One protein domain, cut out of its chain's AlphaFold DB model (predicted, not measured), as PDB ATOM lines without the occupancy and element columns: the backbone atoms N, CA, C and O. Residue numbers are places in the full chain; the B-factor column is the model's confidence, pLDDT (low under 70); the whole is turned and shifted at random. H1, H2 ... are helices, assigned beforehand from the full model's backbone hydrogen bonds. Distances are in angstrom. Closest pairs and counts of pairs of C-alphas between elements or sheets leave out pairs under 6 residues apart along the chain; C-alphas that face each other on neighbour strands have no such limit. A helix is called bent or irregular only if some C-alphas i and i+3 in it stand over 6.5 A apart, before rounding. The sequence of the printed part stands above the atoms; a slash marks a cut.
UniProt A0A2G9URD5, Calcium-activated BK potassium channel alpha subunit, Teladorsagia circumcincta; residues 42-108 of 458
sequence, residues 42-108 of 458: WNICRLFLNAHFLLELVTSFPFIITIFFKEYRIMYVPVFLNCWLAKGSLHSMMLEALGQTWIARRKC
ATOM      1  N   TRP A  42      15.132  17.249   9.996       50.59
ATOM      2  CA  TRP A  42      14.648  16.036   9.319       50.59
ATOM      3  C   TRP A  42      13.891  16.308   8.009       50.59
ATOM      4  O   TRP A  42      13.980  15.511   7.074       50.59
ATOM      5  N   ASN A  43      13.200  17.447   7.892       61.00
ATOM      6  CA  ASN A  43      12.452  17.809   6.680       61.00
ATOM      7  C   ASN A  43      13.360  18.217   5.510       61.00
ATOM      8  O   ASN A  43      13.071  17.882   4.362       61.00
ATOM      9  N   ILE A  44      14.490  18.872   5.792       65.12
ATOM     10  CA  ILE A  44      15.478  19.255   4.774       65.12
ATOM     11  C   ILE A  44      16.197  18.010   4.238       65.12
ATOM     12  O   ILE A  44      16.296  17.826   3.028       65.12
ATOM     13  N   CYS A  45      16.620  17.100   5.121       61.19
ATOM     14  CA  CYS A  45      17.217  15.826   4.709       61.19
ATOM     15  C   CYS A  45      16.261  14.995   3.842       61.19
ATOM     16  O   CYS A  45      16.690  14.397   2.860       61.19
ATOM     17  N   ARG A  46      14.959  14.998   4.148       62.62
ATOM     18  CA  ARG A  46      13.942  14.300   3.348       62.62
ATOM     19  C   ARG A  46      13.743  14.920   1.959       62.62
ATOM     20  O   ARG A  46      13.479  14.187   1.011       62.62
ATOM     21  N   LEU A  47      13.919  16.237   1.826       64.50
ATOM     22  CA  LEU A  47      13.916  16.943   0.540       64.50
ATOM     23  C   LEU A  47      15.167  16.608  -0.292       64.50
ATOM     24  O   LEU A  47      15.040  16.294  -1.472       64.50
ATOM     25  N   PHE A  48      16.353  16.589   0.328       66.56
ATOM     26  CA  PHE A  48      17.608  16.210  -0.340       66.56
ATOM     27  C   PHE A  48      17.696  14.719  -0.689       66.56
ATOM     28  O   PHE A  48      18.401  14.356  -1.623       66.56
ATOM     29  N   LEU A  49      16.973  13.851   0.024       69.56
ATOM     30  CA  LEU A  49      16.869  12.418  -0.276       69.56
ATOM     31  C   LEU A  49      15.740  12.092  -1.266       69.56
ATOM     32  O   LEU A  49      15.556  10.927  -1.624       69.56
ATOM     33  N   ASN A  50      14.978  13.090  -1.725       76.38
ATOM     34  CA  ASN A  50      13.953  12.878  -2.735       76.38
ATOM     35  C   ASN A  50      14.615  12.594  -4.091       76.38
ATOM     36  O   ASN A  50      15.323  13.437  -4.642       76.38
ATOM     37  N   ALA A  51      14.344  11.413  -4.649       72.19
ATOM     38  CA  ALA A  51      14.886  10.988  -5.934       72.19
ATOM     39  C   ALA A  51      14.605  12.003  -7.056       72.19
ATOM     40  O   ALA A  51      15.480  12.237  -7.884       72.19
ATOM     41  N   HIS A  52      13.434  12.654  -7.052       73.19
ATOM     42  CA  HIS A  52      13.090  13.692  -8.029       73.19
ATOM     43  C   HIS A  52      13.999  14.926  -7.923       73.19
ATOM     44  O   HIS A  52      14.497  15.399  -8.940       73.19
ATOM     45  N   PHE A  53      14.279  15.390  -6.703       79.38
ATOM     46  CA  PHE A  53      15.161  16.534  -6.461       79.38
ATOM     47  C   PHE A  53      16.618  16.213  -6.818       79.38
ATOM     48  O   PHE A  53      17.304  17.023  -7.436       79.38
ATOM     49  N   LEU A  54      17.091  15.006  -6.490       80.06
ATOM     50  CA  LEU A  54      18.433  14.549  -6.861       80.06
ATOM     51  C   LEU A  54      18.604  14.425  -8.378       80.06
ATOM     52  O   LEU A  54      19.636  14.826  -8.910       80.06
ATOM     53  N   LEU A  55      17.595  13.901  -9.079       77.56
ATOM     54  CA  LEU A  55      17.579  13.824 -10.540       77.56
ATOM     55  C   LEU A  55      17.626  15.220 -11.173       77.56
ATOM     56  O   LEU A  55      18.429  15.439 -12.075       77.56
ATOM     57  N   GLU A  56      16.837  16.166 -10.666       81.12
ATOM     58  CA  GLU A  56      16.814  17.555 -11.140       81.12
ATOM     59  C   GLU A  56      18.126  18.300 -10.849       81.12
ATOM     60  O   GLU A  56      18.618  19.051 -11.692       81.12
ATOM     61  N   LEU A  57      18.754  18.033  -9.699       82.50
ATOM     62  CA  LEU A  57      20.072  18.558  -9.348       82.50
ATOM     63  C   LEU A  57      21.155  18.011 -10.289       82.50
ATOM     64  O   LEU A  57      21.949  18.782 -10.821       82.50
ATOM     65  N   VAL A  58      21.173  16.699 -10.540       83.06
ATOM     66  CA  VAL A  58      22.166  16.049 -11.415       83.06
ATOM     67  C   VAL A  58      22.037  16.512 -12.866       83.06
ATOM     68  O   VAL A  58      23.052  16.631 -13.554       83.06
ATOM     69  N   THR A  59      20.824  16.799 -13.341       81.56
ATOM     70  CA  THR A  59      20.619  17.251 -14.722       81.56
ATOM     71  C   THR A  59      20.731  18.763 -14.889       81.56
ATOM     72  O   THR A  59      21.177  19.181 -15.950       81.56
ATOM     73  N   SER A  60      20.413  19.583 -13.879       83.44
ATOM     74  CA  SER A  60      20.381  21.055 -14.001       83.44
ATOM     75  C   SER A  60      21.637  21.754 -13.473       83.44
ATOM     76  O   SER A  60      22.074  22.758 -14.039       83.44
ATOM     77  N   PHE A  61      22.269  21.229 -12.419       84.31
ATOM     78  CA  PHE A  61      23.446  21.849 -11.797       84.31
ATOM     79  C   PHE A  61      24.665  21.941 -12.736       84.31
ATOM     80  O   PHE A  61      25.290  23.006 -12.782       84.31
ATOM     81  N   PRO A  62      24.984  20.917 -13.558       82.00
ATOM     82  CA  PRO A  62      26.051  21.032 -14.550       82.00
ATOM     83  C   PRO A  62      25.796  22.145 -15.576       82.00
ATOM     84  O   PRO A  62      26.727  22.868 -15.929       82.00
ATOM     85  N   PHE A  63      24.541  22.356 -15.998       80.19
ATOM     86  CA  PHE A  63      24.198  23.466 -16.895       80.19
ATOM     87  C   PHE A  63      24.443  24.824 -16.243       80.19
ATOM     88  O   PHE A  63      25.007  25.707 -16.887       80.19
ATOM     89  N   ILE A  64      24.108  24.985 -14.961       83.31
ATOM     90  CA  ILE A  64      24.360  26.235 -14.230       83.31
ATOM     91  C   ILE A  64      25.868  26.527 -14.158       83.31
ATOM     92  O   ILE A  64      26.288  27.656 -14.408       83.31
ATOM     93  N   ILE A  65      26.703  25.515 -13.906       81.25
ATOM     94  CA  ILE A  65      28.168  25.674 -13.871       81.25
ATOM     95  C   ILE A  65      28.725  26.084 -15.242       81.25
ATOM     96  O   ILE A  65      29.619  26.933 -15.319       81.25
ATOM     97  N   THR A  66      28.177  25.544 -16.336       81.88
ATOM     98  CA  THR A  66      28.644  25.859 -17.702       81.88
ATOM     99  C   THR A  66      28.421  27.322 -18.123       81.88
ATOM    100  O   THR A  66      29.039  27.782 -19.092       81.88
ATOM    101  N   ILE A  67      27.582  28.072 -17.393       81.50
ATOM    102  CA  ILE A  67      27.377  29.518 -17.588       81.50
ATOM    103  C   ILE A  67      28.616  30.301 -17.135       81.50
ATOM    104  O   ILE A  67      29.057  31.208 -17.841       81.50
ATOM    105  N   PHE A  68      29.197  29.933 -15.990       83.81
ATOM    106  CA  PHE A  68      30.306  30.665 -15.370       83.81
ATOM    107  C   PHE A  68      31.682  30.247 -15.901       83.81
ATOM    108  O   PHE A  68      32.597  31.067 -15.924       83.81
ATOM    109  N   PHE A  69      31.828  29.007 -16.381       79.44
ATOM    110  CA  PHE A  69      33.115  28.476 -16.833       79.44
ATOM    111  C   PHE A  69      33.034  27.878 -18.242       79.44
ATOM    112  O   PHE A  69      32.360  26.877 -18.493       79.44
ATOM    113  N   LYS A  70      33.759  28.493 -19.185       72.69
ATOM    114  CA  LYS A  70      33.708  28.158 -20.618       72.69
ATOM    115  C   LYS A  70      34.338  26.795 -20.945       72.69
ATOM    116  O   LYS A  70      33.908  26.170 -21.913       72.69
ATOM    117  N   GLU A  71      35.290  26.315 -20.141       76.62
ATOM    118  CA  GLU A  71      35.965  25.020 -20.349       76.62
ATOM    119  C   GLU A  71      35.067  23.803 -20.065       76.62
ATOM    120  O   GLU A  71      35.265  22.744 -20.657       76.62
ATOM    121  N   TYR A  72      34.027  23.945 -19.235       71.88
ATOM    122  CA  TYR A  72      33.153  22.828 -18.842       71.88
ATOM    123  C   TYR A  72      31.980  22.579 -19.799       71.88
ATOM    124  O   TYR A  72      31.190  21.664 -19.581       71.88
ATOM    125  N   ARG A  73      31.877  23.330 -20.904       74.69
ATOM    126  CA  ARG A  73      30.815  23.163 -21.919       74.69
ATOM    127  C   ARG A  73      30.881  21.843 -22.698       74.69
ATOM    128  O   ARG A  73      29.936  21.519 -23.404       74.69
ATOM    129  N   ILE A  74      31.986  21.104 -22.587       76.25
ATOM    130  CA  ILE A  74      32.206  19.800 -23.241       76.25
ATOM    131  C   ILE A  74      31.858  18.637 -22.281       76.25
ATOM    132  O   ILE A  74      31.923  17.468 -22.651       76.25
ATOM    133  N   MET A  75      31.476  18.933 -21.032       77.81
ATOM    134  CA  MET A  75      31.089  17.918 -20.053       77.81
ATOM    135  C   MET A  75      29.772  17.246 -20.459       77.81
ATOM    136  O   MET A  75      28.780  17.912 -20.752       77.81
ATOM    137  N   TYR A  76      29.752  15.914 -20.447       80.06
ATOM    138  CA  TYR A  76      28.542  15.140 -20.709       80.06
ATOM    139  C   TYR A  76      27.544  15.291 -19.553       80.06
ATOM    140  O   TYR A  76      27.845  14.922 -18.418       80.06
ATOM    141  N   VAL A  77      26.346  15.797 -19.853       81.50
ATOM    142  CA  VAL A  77      25.228  15.896 -18.905       81.50
ATOM    143  C   VAL A  77      24.168  14.860 -19.293       81.50
ATOM    144  O   VAL A  77      23.709  14.873 -20.437       81.50
ATOM    145  N   PRO A  78      23.747  13.955 -18.389       79.56
ATOM    146  CA  PRO A  78      22.801  12.883 -18.701       79.56
ATOM    147  C   PRO A  78      21.346  13.389 -18.757       79.56
ATOM    148  O   PRO A  78      20.488  12.963 -17.986       79.56
ATOM    149  N   VAL A  79      21.044  14.285 -19.701       80.25
ATOM    150  CA  VAL A  79      19.720  14.923 -19.870       80.25
ATOM    151  C   VAL A  79      18.601  13.906 -20.125       80.25
ATOM    152  O   VAL A  79      17.446  14.169 -19.807       80.25
ATOM    153  N   PHE A  80      18.923  12.710 -20.629       81.06
ATOM    154  CA  PHE A  80      17.953  11.625 -20.819       81.06
ATOM    155  C   PHE A  80      17.245  11.206 -19.514       81.06
ATOM    156  O   PHE A  80      16.139  10.670 -19.564       81.06
ATOM    157  N   LEU A  81      17.836  11.480 -18.343       81.06
ATOM    158  CA  LEU A  81      17.213  11.237 -17.038       81.06
ATOM    159  C   LEU A  81      16.011  12.158 -16.762       81.06
ATOM    160  O   LEU A  81      15.133  11.790 -15.983       81.06
ATOM    161  N   ASN A  82      15.888  13.288 -17.471       79.81
ATOM    162  CA  ASN A  82      14.694  14.140 -17.420       79.81
ATOM    163  C   ASN A  82      13.435  13.406 -17.920       79.81
ATOM    164  O   ASN A  82      12.328  13.729 -17.494       79.81
ATOM    165  N   CYS A  83      13.579  12.356 -18.739       79.56
ATOM    166  CA  CYS A  83      12.461  11.492 -19.122       79.56
ATOM    167  C   CYS A  83      11.859  10.746 -17.916       79.56
ATOM    168  O   CYS A  83      10.672  10.428 -17.928       79.56
ATOM    169  N   TRP A  84      12.641  10.484 -16.859       77.38
ATOM    170  CA  TRP A  84      12.130   9.883 -15.624       77.38
ATOM    171  C   TRP A  84      11.313  10.896 -14.815       77.38
ATOM    172  O   TRP A  84      10.240  10.556 -14.319       77.38
ATOM    173  N   LEU A  85      11.761  12.154 -14.745       74.31
ATOM    174  CA  LEU A  85      10.989  13.242 -14.129       74.31
ATOM    175  C   LEU A  85       9.646  13.427 -14.849       74.31
ATOM    176  O   LEU A  85       8.599  13.456 -14.200       74.31
ATOM    177  N   ALA A  86       9.669  13.426 -16.187       72.75
ATOM    178  CA  ALA A  86       8.465  13.445 -17.009       72.75
ATOM    179  C   ALA A  86       7.581  12.215 -16.751       72.75
ATOM    180  O   ALA A  86       6.378  12.365 -16.582       72.75
ATOM    181  N   LYS A  87       8.155  11.008 -16.633       77.88
ATOM    182  CA  LYS A  87       7.409   9.782 -16.302       77.88
ATOM    183  C   LYS A  87       6.730   9.863 -14.935       77.88
ATOM    184  O   LYS A  87       5.603   9.403 -14.826       77.88
ATOM    185  N   GLY A  88       7.377  10.415 -13.909       67.31
ATOM    186  CA  GLY A  88       6.775  10.556 -12.576       67.31
ATOM    187  C   GLY A  88       5.629  11.570 -12.553       67.31
ATOM    188  O   GLY A  88       4.561  11.271 -12.022       67.31
ATOM    189  N   SER A  89       5.809  12.716 -13.218       63.78
ATOM    190  CA  SER A  89       4.743  13.713 -13.400       63.78
ATOM    191  C   SER A  89       3.578  13.153 -14.229       63.78
ATOM    192  O   SER A  89       2.416  13.299 -13.854       63.78
ATOM    193  N   LEU A  90       3.885  12.411 -15.296       65.31
ATOM    194  CA  LEU A  90       2.890  11.784 -16.158       65.31
ATOM    195  C   LEU A  90       2.168  10.634 -15.449       65.31
ATOM    196  O   LEU A  90       0.968  10.515 -15.609       65.31
ATOM    197  N   HIS A  91       2.847   9.812 -14.644       66.25
ATOM    198  CA  HIS A  91       2.252   8.681 -13.916       66.25
ATOM    199  C   HIS A  91       1.182   9.136 -12.917       66.25
ATOM    200  O   HIS A  91       0.110   8.533 -12.871       66.25
ATOM    201  N   SER A  92       1.445  10.236 -12.200       58.44
ATOM    202  CA  SER A  92       0.490  10.862 -11.277       58.44
ATOM    203  C   SER A  92      -0.750  11.417 -11.987       58.44
ATOM    204  O   SER A  92      -1.823  11.437 -11.398       58.44
ATOM    205  N   MET A  93      -0.627  11.847 -13.248       61.19
ATOM    206  CA  MET A  93      -1.765  12.300 -14.059       61.19
ATOM    207  C   MET A  93      -2.425  11.160 -14.852       61.19
ATOM    208  O   MET A  93      -3.616  11.214 -15.129       61.19
ATOM    209  N   MET A  94      -1.683  10.124 -15.245       59.38
ATOM    210  CA  MET A  94      -2.154   9.104 -16.183       59.38
ATOM    211  C   MET A  94      -3.012   8.043 -15.515       59.38
ATOM    212  O   MET A  94      -4.061   7.719 -16.044       59.38
ATOM    213  N   LEU A  95      -2.577   7.424 -14.420       62.62
ATOM    214  CA  LEU A  95      -3.216   6.170 -13.997       62.62
ATOM    215  C   LEU A  95      -4.554   6.385 -13.296       62.62
ATOM    216  O   LEU A  95      -5.532   5.726 -13.643       62.62
ATOM    217  N   GLU A  96      -4.621   7.341 -12.375       61.88
ATOM    218  CA  GLU A  96      -5.869   7.647 -11.678       61.88
ATOM    219  C   GLU A  96      -6.819   8.454 -12.564       61.88
ATOM    220  O   GLU A  96      -7.977   8.067 -12.723       61.88
ATOM    221  N   ALA A  97      -6.339   9.510 -13.231       65.81
ATOM    222  CA  ALA A  97      -7.212  10.326 -14.069       65.81
ATOM    223  C   ALA A  97      -7.638   9.597 -15.355       65.81
ATOM    224  O   ALA A  97      -8.815   9.655 -15.709       65.81
ATOM    225  N   LEU A  98      -6.758   8.854 -16.049       69.62
ATOM    226  CA  LEU A  98      -7.211   8.063 -17.207       69.62
ATOM    227  C   LEU A  98      -8.095   6.896 -16.786       69.62
ATOM    228  O   LEU A  98      -9.063   6.605 -17.477       69.62
ATOM    229  N   GLY A  99      -7.814   6.250 -15.651       67.94
ATOM    230  CA  GLY A  99      -8.686   5.207 -15.117       67.94
ATOM    231  C   GLY A  99     -10.102   5.729 -14.862       67.94
ATOM    232  O   GLY A  99     -11.072   5.158 -15.363       67.94
ATOM    233  N   GLN A 100     -10.224   6.859 -14.161       68.88
ATOM    234  CA  GLN A 100     -11.516   7.478 -13.855       68.88
ATOM    235  C   GLN A 100     -12.219   8.015 -15.106       68.88
ATOM    236  O   GLN A 100     -13.396   7.728 -15.311       68.88
ATOM    237  N   THR A 101     -11.514   8.727 -15.991       66.44
ATOM    238  CA  THR A 101     -12.092   9.236 -17.251       66.44
ATOM    239  C   THR A 101     -12.509   8.109 -18.192       66.44
ATOM    240  O   THR A 101     -13.537   8.217 -18.857       66.44
ATOM    241  N   TRP A 102     -11.775   6.996 -18.234       65.50
ATOM    242  CA  TRP A 102     -12.108   5.852 -19.080       65.50
ATOM    243  C   TRP A 102     -13.304   5.065 -18.542       65.50
ATOM    244  O   TRP A 102     -14.189   4.687 -19.313       65.50
ATOM    245  N   ILE A 103     -13.387   4.874 -17.221       67.12
ATOM    246  CA  ILE A 103     -14.572   4.307 -16.563       67.12
ATOM    247  C   ILE A 103     -15.777   5.238 -16.753       67.12
ATOM    248  O   ILE A 103     -16.857   4.763 -17.105       67.12
ATOM    249  N   ALA A 104     -15.602   6.551 -16.591       63.56
ATOM    250  CA  ALA A 104     -16.650   7.544 -16.810       63.56
ATOM    251  C   ALA A 104     -17.142   7.540 -18.265       63.56
ATOM    252  O   ALA A 104     -18.347   7.494 -18.495       63.56
ATOM    253  N   ARG A 105     -16.234   7.481 -19.248       61.94
ATOM    254  CA  ARG A 105     -16.578   7.393 -20.676       61.94
ATOM    255  C   ARG A 105     -17.274   6.077 -21.020       61.94
ATOM    256  O   ARG A 105     -18.223   6.070 -21.794       61.94
ATOM    257  N   ARG A 106     -16.873   4.964 -20.396       61.78
ATOM    258  CA  ARG A 106     -17.596   3.688 -20.522       61.78
ATOM    259  C   ARG A 106     -19.007   3.744 -19.939       61.78
ATOM    260  O   ARG A 106     -19.898   3.129 -20.514       61.78
ATOM    261  N   LYS A 107     -19.216   4.458 -18.829       55.34
ATOM    262  CA  LYS A 107     -20.536   4.609 -18.191       55.34
ATOM    263  C   LYS A 107     -21.453   5.600 -18.919       55.34
ATOM    264  O   LYS A 107     -22.648   5.346 -18.992       55.34
ATOM    265  N   CYS A 108     -20.910   6.699 -19.448       54.22
ATOM    266  CA  CYS A 108     -21.676   7.733 -20.160       54.22
ATOM    267  C   CYS A 108     -22.017   7.345 -21.608       54.22
ATOM    268  O   CYS A 108     -22.915   7.933 -22.201       54.22
TER     269      CYS A 108
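This is residues 42 to 108 of the 458 residues of the protein "Calcium-activated BK potassium channel alpha subunit" of Teladorsagia circumcincta (UniProt A0A2G9URD5). A long bent helix, H4, sticks out as an arm at residues 90 to 108; H2 slants beside its start, H3 sits at the turn between them, and residues 42 to 47 of H1 stick out too. The printed part has 67 residues with four named helices, H1 to H4, all helix. It is extended, radius of gyration of the C-alphas 18.3 A, spanning 60 by 33 by 14 A.

Look first at H4, residues 79 to 108, one helix by its hydrogen bonds but bent, with C-alphas 93 and 96 6.6 A apart; its arms are H4a, 79 to 93, and H4b, 96 to 108. H2, residues 51 to 68, touches H4a, closest at the C-alphas of Thr 59 and Val 79, 5.7 A, opposite ways at a steep tilt of 40 degrees. Every O i to N i+4 pair is within hydrogen-bond range in H1, residues 42 to 48, and H4b; H3, residues 70 to 74, has 0 of 1, and 0 of 2 to N i+3.

Find C-alpha 79 at (19.720, 14.923, -19.870); H4a runs 22.4 A from there, and H4b ends at C-alpha 108, (-21.676, 7.733, -20.160).

The printed part has no cut; pLDDT is under 70 at residues 42 to 49 and 88 to 108.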